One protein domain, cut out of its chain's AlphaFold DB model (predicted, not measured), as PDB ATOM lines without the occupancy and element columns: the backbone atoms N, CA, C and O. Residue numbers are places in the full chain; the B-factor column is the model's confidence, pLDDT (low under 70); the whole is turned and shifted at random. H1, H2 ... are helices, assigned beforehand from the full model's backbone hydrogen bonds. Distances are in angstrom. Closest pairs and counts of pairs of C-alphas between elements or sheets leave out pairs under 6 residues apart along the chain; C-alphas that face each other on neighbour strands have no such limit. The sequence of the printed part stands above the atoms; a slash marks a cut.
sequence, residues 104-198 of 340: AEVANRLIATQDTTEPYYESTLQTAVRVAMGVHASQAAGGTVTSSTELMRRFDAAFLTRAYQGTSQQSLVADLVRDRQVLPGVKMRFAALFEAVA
ATOM      1  N   ALA A 104      30.343  11.886 -31.365       91.25
ATOM      2  CA  ALA A 104      30.288  12.011 -32.816       91.25
ATOM      3  C   ALA A 104      31.466  12.822 -33.377       91.25
ATOM      4  O   ALA A 104      32.030  12.431 -34.398       91.25
ATOM      5  N   GLU A 105      31.864  13.908 -32.713       92.69
ATOM      6  CA  GLU A 105      33.018  14.723 -33.113       92.69
ATOM      7  C   GLU A 105      34.322  13.942 -32.972       92.69
ATOM      8  O   GLU A 105      35.117  13.895 -33.909       92.69
ATOM      9  N   VAL A 106      34.515  13.252 -31.844       94.75
ATOM     10  CA  VAL A 106      35.702  12.409 -31.638       94.75
ATOM     11  C   VAL A 106      35.734  11.263 -32.660       94.75
ATOM     12  O   VAL A 106      36.777  11.004 -33.257       94.75
ATOM     13  N   ALA A 107      34.590  10.627 -32.950       94.81
ATOM     14  CA  ALA A 107      34.496   9.614 -34.003       94.81
ATOM     15  C   ALA A 107      34.880  10.175 -35.381       94.81
ATOM     16  O   ALA A 107      35.685   9.569 -36.082       94.81
ATOM     17  N   ASN A 108      34.337  11.336 -35.767       93.50
ATOM     18  CA  ASN A 108      34.646  11.982 -37.045       93.50
ATOM     19  C   ASN A 108      36.139  12.321 -37.157       93.50
ATOM     20  O   ASN A 108      36.738  12.096 -38.206       93.50
ATOM     21  N   ARG A 109      36.746  12.805 -36.066       94.19
ATOM     22  CA  ARG A 109      38.179  13.111 -35.981       94.19
ATOM     23  C   ARG A 109      39.029  11.866 -36.242       94.19
ATOM     24  O   ARG A 109      39.941  11.906 -37.058       94.19
ATOM     25  N   LEU A 110      38.692  10.753 -35.592       94.88
ATOM     26  CA  LEU A 110      39.378   9.471 -35.767       94.88
ATOM     27  C   LEU A 110      39.188   8.903 -37.175       94.88
ATOM     28  O   LEU A 110      40.156   8.466 -37.788       94.88
ATOM     29  N   ILE A 111      37.967   8.945 -37.712       94.00
ATOM     30  CA  ILE A 111      37.662   8.504 -39.080       94.00
ATOM     31  C   ILE A 111      38.491   9.297 -40.097       94.00
ATOM     32  O   ILE A 111      39.058   8.695 -41.001       94.00
ATOM     33  N   ALA A 112      38.637  10.614 -39.916       90.56
ATOM     34  CA  ALA A 112      39.403  11.471 -40.822       90.56
ATOM     35  C   ALA A 112      40.894  11.096 -40.924       90.56
ATOM     36  O   ALA A 112      41.551  11.472 -41.892       90.56
ATOM     37  N   THR A 113      41.439  10.347 -39.960       90.62
ATOM     38  CA  THR A 113      42.827   9.854 -40.013       90.62
ATOM     39  C   THR A 113      43.012   8.649 -40.931       90.62
ATOM     40  O   THR A 113      44.142   8.313 -41.272       90.62
ATOM     41  N   GLN A 114      41.925   7.986 -41.324       89.69
ATOM     42  CA  GLN A 114      41.963   6.705 -42.012       89.69
ATOM     43  C   GLN A 114      41.725   6.892 -43.508       89.69
ATOM     44  O   GLN A 114      40.677   7.380 -43.915       89.69
ATOM     45  N   ASP A 115      42.662   6.431 -44.334       83.19
ATOM     46  CA  ASP A 115      42.421   6.294 -45.771       83.19
ATOM     47  C   ASP A 115      41.665   4.992 -46.056       83.19
ATOM     48  O   ASP A 115      41.999   3.928 -45.524       83.19
ATOM     49  N   THR A 116      40.637   5.054 -46.895       80.31
ATOM     50  CA  THR A 116      39.910   3.879 -47.386       80.31
ATOM     51  C   THR A 116      39.663   4.027 -48.874       80.31
ATOM     52  O   THR A 116      39.171   5.053 -49.324       80.31
ATOM     53  N   THR A 117      39.998   2.994 -49.640       77.00
ATOM     54  CA  THR A 117      39.862   2.995 -51.103       77.00
ATOM     55  C   THR A 117      38.561   2.360 -51.584       77.00
ATOM     56  O   THR A 117      38.190   2.540 -52.739       77.00
ATOM     57  N   GLU A 118      37.860   1.615 -50.721       85.62
ATOM     58  CA  GLU A 118      36.630   0.903 -51.076       85.62
ATOM     59  C   GLU A 118      35.445   1.356 -50.205       85.62
ATOM     60  O   GLU A 118      35.550   1.307 -48.971       85.62
ATOM     61  N   PRO A 119      34.289   1.707 -50.810       87.38
ATOM     62  CA  PRO A 119      33.124   2.223 -50.080       87.38
ATOM     63  C   PRO A 119      32.600   1.296 -48.974       87.38
ATOM     64  O   PRO A 119      32.087   1.750 -47.948       87.38
ATOM     65  N   TYR A 120      32.728  -0.020 -49.170       85.56
ATOM     66  CA  TYR A 120      32.309  -1.014 -48.183       85.56
ATOM     67  C   TYR A 120      33.178  -0.972 -46.914       85.56
ATOM     68  O   TYR A 120      32.644  -0.912 -45.801       85.56
ATOM     69  N   TYR A 121      34.508  -0.950 -47.063       85.56
ATOM     70  CA  TYR A 121      35.428  -0.857 -45.925       85.56
ATOM     71  C   TYR A 121      35.330   0.493 -45.220       85.56
ATOM     72  O   TYR A 121      35.417   0.545 -43.994       85.56
ATOM     73  N   GLU A 122      35.090   1.565 -45.975       90.12
ATOM     74  CA  GLU A 122      34.815   2.887 -45.421       90.12
ATOM     75  C   GLU A 122      33.579   2.867 -44.514       90.12
ATOM     76  O   GLU A 122      33.671   3.181 -43.328       90.12
ATOM     77  N   SER A 123      32.437   2.415 -45.039       91.12
ATOM     78  CA  SER A 123      31.173   2.357 -44.292       91.12
ATOM     79  C   SER A 123      31.296   1.499 -43.028       91.12
ATOM     80  O   SER A 123      30.791   1.852 -41.957       91.12
ATOM     81  N   THR A 124      32.014   0.381 -43.142       92.44
ATOM     82  CA  THR A 124      32.251  -0.552 -42.038       92.44
ATOM     83  C   THR A 124      33.136   0.061 -40.950       92.44
ATOM     84  O   THR A 124      32.790  -0.005 -39.769       92.44
ATOM     85  N   LEU A 125      34.240   0.717 -41.325       94.62
ATOM     86  CA  LEU A 125      35.112   1.434 -40.391       94.62
ATOM     87  C   LEU A 125      34.357   2.562 -39.686       94.62
ATOM     88  O   LEU A 125      34.398   2.651 -38.459       94.62
ATOM     89  N   GLN A 126      33.636   3.396 -40.440       94.25
ATOM     90  CA  GLN A 126      32.859   4.496 -39.875       94.25
ATOM     91  C   GLN A 126      31.829   3.987 -38.863       94.25
ATOM     92  O   GLN A 126      31.713   4.535 -37.765       94.25
ATOM     93  N   THR A 127      31.120   2.907 -39.199       94.25
ATOM     94  CA  THR A 127      30.144   2.274 -38.305       94.25
ATOM     95  C   THR A 127      30.823   1.759 -37.042       94.25
ATOM     96  O   THR A 127      30.392   2.112 -35.945       94.25
ATOM     97  N   ALA A 128      31.915   1.000 -37.183       95.38
ATOM     98  CA  ALA A 128      32.662   0.439 -36.060       95.38
ATOM     99  C   ALA A 128      33.167   1.519 -35.094       95.38
ATOM    100  O   ALA A 128      32.997   1.386 -33.883       95.38
ATOM    101  N   VAL A 129      33.739   2.606 -35.617       95.50
ATOM    102  CA  VAL A 129      34.230   3.720 -34.797       95.50
ATOM    103  C   VAL A 129      33.077   4.425 -34.089       95.50
ATOM    104  O   VAL A 129      33.157   4.657 -32.886       95.50
ATOM    105  N   ARG A 130      31.975   4.731 -34.788       94.25
ATOM    106  CA  ARG A 130      30.819   5.412 -34.179       94.25
ATOM    107  C   ARG A 130      30.198   4.591 -33.050       94.25
ATOM    108  O   ARG A 130      29.916   5.151 -31.990       94.25
ATOM    109  N   VAL A 131      30.025   3.280 -33.236       93.38
ATOM    110  CA  VAL A 131      29.461   2.434 -32.174       93.38
ATOM    111  C   VAL A 131      30.431   2.251 -31.005       93.38
ATOM    112  O   VAL A 131      30.014   2.309 -29.853       93.38
ATOM    113  N   ALA A 132      31.736   2.125 -31.267       94.19
ATOM    114  CA  ALA A 132      32.748   2.048 -30.210       94.19
ATOM    115  C   ALA A 132      32.838   3.346 -29.395       94.19
ATOM    116  O   ALA A 132      32.970   3.306 -28.172       94.19
ATOM    117  N   MET A 133      32.668   4.499 -30.043       93.19
ATOM    118  CA  MET A 133      32.575   5.795 -29.368       93.19
ATOM    119  C   MET A 133      31.289   5.961 -28.544       93.19
ATOM    120  O   MET A 133      31.187   6.900 -27.759       93.19
ATOM    121  N   GLY A 134      30.319   5.051 -28.674       88.81
ATOM    122  CA  GLY A 134      29.047   5.123 -27.965       88.81
ATOM    123  C   GLY A 134      28.083   6.137 -28.576       88.81
ATOM    124  O   GLY A 134      27.212   6.662 -27.881       88.81
ATOM    125  N   VAL A 135      28.214   6.433 -29.873       79.19
ATOM    126  CA  VAL A 135      27.254   7.277 -30.591       79.19
ATOM    127  C   VAL A 135      25.888   6.577 -30.528       79.19
ATOM    128  O   VAL A 135      25.723   5.473 -31.048       79.19
ATOM    129  N   HIS A 136      24.931   7.189 -29.824       76.75
ATOM    130  CA  HIS A 136      23.604   6.632 -29.499       76.75
ATOM    131  C   HIS A 136      23.576   5.434 -28.529       76.75
ATOM    132  O   HIS A 136      22.535   4.789 -28.394       76.75
ATOM    133  N   ALA A 137      24.679   5.124 -27.839       75.25
ATOM    134  CA  ALA A 137      24.660   4.107 -26.791       75.25
ATOM    135  C   ALA A 137      23.811   4.568 -25.593       75.25
ATOM    136  O   ALA A 137      23.676   5.765 -25.321       75.25
ATOM    137  N   SER A 138      23.246   3.614 -24.850       66.38
ATOM    138  CA  SER A 138      22.570   3.941 -23.592       66.38
ATOM    139  C   SER A 138      23.578   4.492 -22.569       66.38
ATOM    140  O   SER A 138      24.728   4.058 -22.523       66.38
ATOM    141  N   GLN A 139      23.163   5.428 -21.707       62.06
ATOM    142  CA  GLN A 139      24.061   6.009 -20.690       62.06
ATOM    143  C   GLN A 139      24.643   4.962 -19.718       62.06
ATOM    144  O   GLN A 139      25.724   5.159 -19.172       62.06
ATOM    145  N   ALA A 140      23.968   3.821 -19.548       53.72
ATOM    146  CA  ALA A 140      24.409   2.711 -18.706       53.72
ATOM    147  C   ALA A 140      25.543   1.858 -19.322       53.72
ATOM    148  O   ALA A 140      26.085   0.987 -18.647       53.72
ATOM    149  N   ALA A 141      25.905   2.080 -20.591       60.22
ATOM    150  CA  ALA A 141      26.719   1.152 -21.378       60.22
ATOM    151  C   ALA A 141      28.248   1.340 -21.297       60.22
ATOM    152  O   ALA A 141      28.973   0.584 -21.941       60.22
ATOM    153  N   GLY A 142      28.758   2.311 -20.531       62.56
ATOM    154  CA  GLY A 142      30.210   2.466 -20.335       62.56
ATOM    155  C   GLY A 142      30.754   3.894 -20.336       62.56
ATOM    156  O   GLY A 142      31.963   4.067 -20.256       62.56
ATOM    157  N   GLY A 143      29.907   4.925 -20.410       75.88
ATOM    158  CA  GLY A 143      30.347   6.325 -20.327       75.88
ATOM    159  C   GLY A 143      31.155   6.814 -21.537       75.88
ATOM    160  O   GLY A 143      31.276   6.124 -22.554       75.88
ATOM    161  N   THR A 144      31.692   8.029 -21.440       85.56
ATOM    162  CA  THR A 144      32.460   8.691 -22.509       85.56
ATOM    163  C   THR A 144      33.845   8.061 -22.665       85.56
ATOM    164  O   THR A 144      34.497   7.741 -21.674       85.56
ATOM    165  N   VAL A 145      34.309   7.891 -23.905       92.06
ATOM    166  CA  VAL A 145      35.692   7.473 -24.183       92.06
ATOM    167  C   VAL A 145      36.635   8.635 -23.882       92.06
ATOM    168  O   VAL A 145      36.427   9.729 -24.396       92.06
ATOM    169  N   THR A 146      37.668   8.393 -23.077       92.38
ATOM    170  CA  THR A 146      38.617   9.428 -22.623       92.38
ATOM    171  C   THR A 146      40.082   9.113 -22.930       92.38
ATOM    172  O   THR A 146      40.958   9.874 -22.534       92.38
ATOM    173  N   SER A 147      40.369   7.980 -23.578       94.56
ATOM    174  CA  SER A 147      41.728   7.581 -23.957       94.56
ATOM    175  C   SER A 147      41.726   6.571 -25.102       94.56
ATOM    176  O   SER A 147      40.735   5.863 -25.327       94.56
ATOM    177  N   SER A 148      42.874   6.433 -25.763       95.25
ATOM    178  CA  SER A 148      43.100   5.443 -26.817       95.25
ATOM    179  C   SER A 148      42.893   4.026 -26.289       95.25
ATOM    180  O   SER A 148      42.210   3.214 -26.910       95.25
ATOM    181  N   THR A 149      43.393   3.744 -25.085       94.38
ATOM    182  CA  THR A 149      43.251   2.443 -24.422       94.38
ATOM    183  C   THR A 149      41.784   2.087 -24.195       94.38
ATOM    184  O   THR A 149      41.389   0.940 -24.417       94.38
ATOM    185  N   GLU A 150      40.966   3.056 -23.784       93.75
ATOM    186  CA  GLU A 150      39.531   2.851 -23.591       93.75
ATOM    187  C   GLU A 150      38.832   2.558 -24.924       93.75
ATOM    188  O   GLU A 150      38.118   1.559 -25.026       93.75
ATOM    189  N   LEU A 151      39.105   3.335 -25.980       95.38
ATOM    190  CA  LEU A 151      38.564   3.054 -27.315       95.38
ATOM    191  C   LEU A 151      38.937   1.642 -27.793       95.38
ATOM    192  O   LEU A 151      38.092   0.884 -28.271       95.38
ATOM    193  N   MET A 152      40.200   1.262 -27.616       95.69
ATOM    194  CA  MET A 152      40.734  -0.028 -28.052       95.69
ATOM    195  C   MET A 152      40.101  -1.222 -27.323       95.69
ATOM    196  O   MET A 152      40.042  -2.327 -27.879       95.69
ATOM    197  N   ARG A 153      39.604  -1.027 -26.096       94.06
ATOM    198  CA  ARG A 153      38.808  -2.030 -25.366       94.06
ATOM    199  C   ARG A 153      37.380  -2.139 -25.896       94.06
ATOM    200  O   ARG A 153      36.807  -3.221 -25.817       94.06
ATOM    201  N   ARG A 154      36.825  -1.060 -26.455       93.81
ATOM    202  CA  ARG A 154      35.454  -1.021 -26.993       93.81
ATOM    203  C   ARG A 154      35.305  -1.632 -28.378       93.81
ATOM    204  O   ARG A 154      34.188  -1.987 -28.748       93.81
ATOM    205  N   PHE A 155      36.397  -1.835 -29.116       95.50
ATOM    206  CA  PHE A 155      36.417  -2.720 -30.289       95.50
ATOM    207  C   PHE A 155      36.328  -4.201 -29.871       95.50
ATOM    208  O   PHE A 155      37.226  -5.002 -30.133       95.50
ATOM    209  N   ASP A 156      35.237  -4.550 -29.190       94.31
ATOM    210  CA  ASP A 156      34.912  -5.876 -28.680       94.31
ATOM    211  C   ASP A 156      33.435  -6.183 -28.954       94.31
ATOM    212  O   ASP A 156      32.539  -5.410 -28.605       94.31
ATOM    213  N   ALA A 157      33.172  -7.325 -29.589       95.44
ATOM    214  CA  ALA A 157      31.824  -7.688 -30.014       95.44
ATOM    215  C   ALA A 157      30.870  -7.843 -28.821       95.44
ATOM    216  O   ALA A 157      29.738  -7.363 -28.866       95.44
ATOM    217  N   ALA A 158      31.328  -8.476 -27.737       93.88
ATOM    218  CA  ALA A 158      30.487  -8.739 -26.575       93.88
ATOM    219  C   ALA A 158      30.126  -7.441 -25.840       93.88
ATOM    220  O   ALA A 158      28.988  -7.279 -25.398       93.88
ATOM    221  N   PHE A 159      31.075  -6.509 -25.729       92.88
ATOM    222  CA  PHE A 159      30.835  -5.159 -25.237       92.88
ATOM    223  C   PHE A 159      29.786  -4.439 -26.085       92.88
ATOM    224  O   PHE A 159      28.767  -4.022 -25.538       92.88
ATOM    225  N   LEU A 160      29.985  -4.346 -27.405       93.31
ATOM    226  CA  LEU A 160      29.086  -3.597 -28.288       93.31
ATOM    227  C   LEU A 160      27.668  -4.178 -28.299       93.31
ATOM    228  O   LEU A 160      26.700  -3.426 -28.200       93.31
ATOM    229  N   THR A 161      27.524  -5.506 -28.349       93.44
ATOM    230  CA  THR A 161      26.204  -6.152 -28.282       93.44
ATOM    231  C   THR A 161      25.466  -5.805 -26.988       93.44
ATOM    232  O   THR A 161      24.275  -5.509 -27.038       93.44
ATOM    233  N   ARG A 162      26.155  -5.794 -25.838       91.50
ATOM    234  CA  ARG A 162      25.546  -5.382 -24.561       91.50
ATOM    235  C   ARG A 162      25.227  -3.887 -24.537       91.50
ATOM    236  O   ARG A 162      24.150  -3.508 -24.092       91.50
ATOM    237  N   ALA A 163      26.141  -3.050 -25.023       90.81
ATOM    238  CA  ALA A 163      26.019  -1.594 -24.988       90.81
ATOM    239  C   ALA A 163      24.810  -1.062 -25.776       90.81
ATOM    240  O   ALA A 163      24.202  -0.058 -25.392       90.81
ATOM    241  N   TYR A 164      24.457  -1.756 -26.860       91.81
ATOM    242  CA  TYR A 164      23.371  -1.401 -27.774       91.81
ATOM    243  C   TYR A 164      22.130  -2.292 -27.634       91.81
ATOM    244  O   TYR A 164      21.214  -2.221 -28.453       91.81
ATOM    245  N   GLN A 165      22.058  -3.130 -26.598       90.94
ATOM    246  CA  GLN A 165      20.878  -3.948 -26.344       90.94
ATOM    247  C   GLN A 165      19.665  -3.060 -26.024       90.94
ATOM    248  O   GLN A 165      19.716  -2.208 -25.140       90.94
ATOM    249  N   GLY A 166      18.558  -3.271 -26.737       88.38
ATOM    250  CA  GLY A 166      17.319  -2.512 -26.567       88.38
ATOM    251  C   GLY A 166      17.341  -1.101 -27.164       88.38
ATOM    252  O   GLY A 166      16.363  -0.375 -26.995       88.38
ATOM    253  N   THR A 167      18.410  -0.700 -27.862       89.75
ATOM    254  CA  THR A 167      18.454   0.581 -28.586       89.75
ATOM    255  C   THR A 167      18.021   0.413 -30.044       89.75
ATOM    256  O   THR A 167      17.971  -0.699 -30.579       89.75
ATOM    257  N   SER A 168      17.731   1.521 -30.732       90.19
ATOM    258  CA  SER A 168      17.365   1.490 -32.156       90.19
ATOM    259  C   SER A 168      18.513   1.058 -33.078       90.19
ATOM    260  O   SER A 168      18.262   0.694 -34.223       90.19
ATOM    261  N   GLN A 169      19.758   1.047 -32.593       91.00
ATOM    262  CA  GLN A 169      20.950   0.624 -33.337       91.00
ATOM    263  C   GLN A 169      21.347  -0.836 -33.056       91.00
ATOM    264  O   GLN A 169      22.369  -1.294 -33.567       91.00
ATOM    265  N   GLN A 170      20.553  -1.590 -32.286       92.69
ATOM    266  CA  GLN A 170      20.855  -2.988 -31.961       92.69
ATOM    267  C   GLN A 170      21.064  -3.857 -33.215       92.69
ATOM    268  O   GLN A 170      21.988  -4.669 -33.247       92.69
ATOM    269  N   SER A 171      20.224  -3.697 -34.245       93.94
ATOM    270  CA  SER A 171      20.330  -4.458 -35.499       93.94
ATOM    271  C   SER A 171      21.614  -4.137 -36.261       93.94
ATOM    272  O   SER A 171      22.317  -5.048 -36.683       93.94
ATOM    273  N   LEU A 172      21.965  -2.852 -36.355       92.81
ATOM    274  CA  LEU A 172      23.204  -2.392 -36.979       92.81
ATOM    275  C   LEU A 172      24.435  -2.997 -36.293       92.81
ATOM    276  O   LEU A 172      25.346  -3.479 -36.960       92.81
ATOM    277  N   VAL A 173      24.452  -3.010 -34.957       93.94
ATOM    278  CA  VAL A 173      25.538  -3.641 -34.194       93.94
ATOM    279  C   VAL A 173      25.560  -5.149 -34.418       93.94
ATOM    280  O   VAL A 173      26.641  -5.704 -34.589       93.94
ATOM    281  N   ALA A 174      24.402  -5.813 -34.459       95.06
ATOM    282  CA  ALA A 174      24.318  -7.245 -34.739       95.06
ATOM    283  C   ALA A 174      24.902  -7.602 -36.117       95.06
ATOM    284  O   ALA A 174      25.604  -8.605 -36.239       95.06
ATOM    285  N   ASP A 175      24.666  -6.770 -37.132       94.50
ATOM    286  CA  ASP A 175      25.245  -6.949 -38.464       94.50
ATOM    287  C   ASP A 175      26.752  -6.680 -38.481       94.50
ATOM    288  O   ASP A 175      27.498  -7.467 -39.061       94.50
ATOM    289  N   LEU A 176      27.217  -5.644 -37.775       93.88
ATOM    290  CA  LEU A 176      28.643  -5.340 -37.643       93.88
ATOM    291  C   LEU A 176      29.427  -6.486 -36.982       93.88
ATOM    292  O   LEU A 176      30.507  -6.837 -37.446       93.88
ATOM    293  N   VAL A 177      28.903  -7.071 -35.898       95.00
ATOM    294  CA  VAL A 177      29.589  -8.152 -35.160       95.00
ATOM    295  C   VAL A 177      29.432  -9.528 -35.812       95.00
ATOM    296  O   VAL A 177      30.101 -10.479 -35.399       95.00
ATOM    297  N   ARG A 178      28.540  -9.659 -36.805       94.94
ATOM    298  CA  ARG A 178      28.322 -10.906 -37.552       94.94
ATOM    299  C   ARG A 178      29.600 -11.344 -38.255       94.94
ATOM    300  O   ARG A 178      29.945 -12.526 -38.211       94.94
ATOM    301  N   ASP A 179      30.300 -10.394 -38.869       92.62
ATOM    302  CA  ASP A 179      31.638 -10.615 -39.394       92.62
ATOM    303  C   ASP A 179      32.674 -10.442 -38.275       92.62
ATOM    304  O   ASP A 179      32.968  -9.343 -37.797       92.62
ATOM    305  N   ARG A 180      33.261 -11.568 -37.862       91.75
ATOM    306  CA  ARG A 180      34.230 -11.622 -36.763       91.75
ATOM    307  C   ARG A 180      35.574 -10.972 -37.101       91.75
ATOM    308  O   ARG A 180      36.381 -10.806 -36.189       91.75
ATOM    309  N   GLN A 181      35.839 -10.625 -38.363       92.56
ATOM    310  CA  GLN A 181      37.099 -10.008 -38.791       92.56
ATOM    311  C   GLN A 181      37.061  -8.478 -38.767       92.56
ATOM    312  O   GLN A 181      38.112  -7.849 -38.629       92.56
ATOM    313  N   VAL A 182      35.870  -7.875 -38.823       92.50
ATOM    314  CA  VAL A 182      35.703  -6.418 -38.906       92.50
ATOM    315  C   VAL A 182      36.313  -5.697 -37.704       92.50
ATOM    316  O   VAL A 182      37.194  -4.854 -37.874       92.50
ATOM    317  N   LEU A 183      35.880  -6.025 -36.481       95.38
ATOM    318  CA  LEU A 183      36.355  -5.326 -35.281       95.38
ATOM    319  C   LEU A 183      37.860  -5.528 -35.031       95.38
ATOM    320  O   LEU A 183      38.532  -4.528 -34.780       95.38
ATOM    321  N   PRO A 184      38.430  -6.748 -35.141       94.94
ATOM    322  CA  PRO A 184      39.880  -6.929 -35.074       94.94
ATOM    323  C   PRO A 184      40.645  -6.138 -36.141       94.94
ATOM    324  O   PRO A 184      41.673  -5.545 -35.823       94.94
ATOM    325  N   GLY A 185      40.139  -6.084 -37.379       93.75
ATOM    326  CA  GLY A 185      40.752  -5.314 -38.462       93.75
ATOM    327  C   GLY A 185      40.775  -3.814 -38.167       93.75
ATOM    328  O   GLY A 185      41.831  -3.186 -38.237       93.75
ATOM    329  N   VAL A 186      39.638  -3.245 -37.753       94.38
ATOM    330  CA  VAL A 186      39.542  -1.834 -37.338       94.38
ATOM    331  C   VAL A 186      40.456  -1.554 -36.144       94.38
ATOM    332  O   VAL A 186      41.214  -0.585 -36.162       94.38
ATOM    333  N   LYS A 187      40.449  -2.433 -35.135       95.62
ATOM    334  CA  LYS A 187      41.319  -2.329 -33.961       95.62
ATOM    335  C   LYS A 187      42.795  -2.299 -34.355       95.62
ATOM    336  O   LYS A 187      43.528  -1.458 -33.855       95.62
ATOM    337  N   MET A 188      43.235  -3.160 -35.270       93.81
ATOM    338  CA  MET A 188      44.625  -3.192 -35.734       93.81
ATOM    339  C   MET A 188      45.046  -1.880 -36.415       93.81
ATOM    340  O   MET A 188      46.147  -1.394 -36.166       93.81
ATOM    341  N   ARG A 189      44.162  -1.262 -37.212       91.12
ATOM    342  CA  ARG A 189      44.435   0.043 -37.841       91.12
ATOM    343  C   ARG A 189      44.647   1.151 -36.809       91.12
ATOM    344  O   ARG A 189      45.604   1.914 -36.911       91.12
ATOM    345  N   PHE A 190      43.779   1.220 -35.801       93.06
ATOM    346  CA  PHE A 190      43.908   2.212 -34.732       93.06
ATOM    347  C   PHE A 190      45.059   1.907 -33.768       93.06
ATOM    348  O   PHE A 190      45.652   2.844 -33.246       93.06
ATOM    349  N   ALA A 191      45.432   0.636 -33.575       92.62
ATOM    350  CA  ALA A 191      46.631   0.275 -32.819       92.62
ATOM    351  C   ALA A 191      47.885   0.914 -33.429       92.62
ATOM    352  O   ALA A 191      48.624   1.572 -32.708       92.62
ATOM    353  N   ALA A 192      48.065   0.787 -34.749       88.00
ATOM    354  CA  ALA A 192      49.195   1.388 -35.457       88.00
ATOM    355  C   ALA A 192      49.199   2.921 -35.340       88.00
ATOM    356  O   ALA A 192      50.234   3.514 -35.048       88.00
ATOM    357  N   LEU A 193      48.030   3.564 -35.482       89.19
ATOM    358  CA  LEU A 193      47.904   5.008 -35.271       89.19
ATOM    359  C   LEU A 193      48.339   5.412 -33.856       89.19
ATOM    360  O   LEU A 193      49.161   6.306 -33.697       89.19
ATOM    361  N   PHE A 194      47.779   4.785 -32.820       90.81
ATOM    362  CA  PHE A 194      48.047   5.182 -31.436       90.81
ATOM    363  C   PHE A 194      49.463   4.838 -30.975       90.81
ATOM    364  O   PHE A 194      50.017   5.566 -30.153       90.81
ATOM    365  N   GLU A 195      50.064   3.787 -31.534       87.69
ATOM    366  CA  GLU A 195      51.490   3.507 -31.384       87.69
ATOM    367  C   GLU A 195      52.330   4.639 -31.982       87.69
ATOM    368  O   GLU A 195      53.221   5.155 -31.310       87.69
ATOM    369  N   ALA A 196      51.988   5.103 -33.186       82.88
ATOM    370  CA  ALA A 196      52.709   6.177 -33.856       82.88
ATOM    371  C   ALA A 196      52.605   7.535 -33.141       82.88
ATOM    372  O   ALA A 196      53.579   8.284 -33.106       82.88
ATOM    373  N   VAL A 197      51.451   7.860 -32.539       83.88
ATOM    374  CA  VAL A 197      51.325   9.079 -31.715       83.88
ATOM    375  C   VAL A 197      51.902   8.892 -30.301       83.88
ATOM    376  O   VAL A 197      52.081   9.868 -29.576       83.88
ATOM    377  N   ALA A 198      52.183   7.659 -29.875       84.81
ATOM    378  CA  ALA A 198      52.805   7.342 -28.588       84.81
ATOM    379  C   ALA A 198      52.165   8.066 -27.379       84.81
ATOM    380  O   ALA A 198      52.853   8.602 -26.512       84.81
TER     381      ALA A 198
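AT A GLANCE: This is residues 104 to 198 of the 340 residues of an uncharacterized protein of Lapillicoccus jejuensis (UniProt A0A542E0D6). A compact all-helix body has H2 in its middle, with H1 folded back along it as a hairpin and H5 and the first part of H6 crossing it. H4 pairs with H5 and H3 with H6, and these two antiparallel pairs meet at nearly a right angle, like an L. The printed part has 95 residues with six named helices, H1 to H6, and no named strand. The radius of gyration of the C-alphas is 12.5 A, and the spans are 36 by 29 by 22 A.

IN THESE COORDINATES: H1, residues 104 to 112, begins at C-alpha 104 (30.288, 12.011, -32.816). H2, residues 119 to 132, is 19.9 A long. H3 is residues 148 to 154, H4 157 to 163 and H5 170 to 178. H6, residues 182 to 197, is 23.1 A long and ends at C-alpha 197 (51.325, 9.079, -31.715).

HOW THE PARTS SIT: H2 is the hub. H1 touches its residues 125 to 130, closest at the C-alphas of Ala 107 and Arg 130, 5.6 A. H5 touches H2 at a steep tilt of 62 degrees, C-alphas 128 and 176 closest at 7.2 A. Residues 182 to 186 of H6 touch H2, C-alphas 125 and 186 closest at 6.3 A. H4 and H5, a hairpin, touch at a shallow tilt of 8 degrees, opposite ways, C-alphas 157 and 177 closest at 5.6 A. H3 touches residues 187 to 194 of H6, also at 8 degrees and opposite ways, C-alphas 152 and 187 closest at 6.4 A. H1 and H6 are apart. Every O i to N i+4 pair is within hydrogen-bond range in H1 to H6.

THE WHOLE: The C-alphas farthest apart, of Gly 166 and Ala 196, are 37.2 A apart. The printed part has no cut. The link from H2 to H3, residues 133 to 147, is long. Residues 138 to 142 have pLDDT under 70.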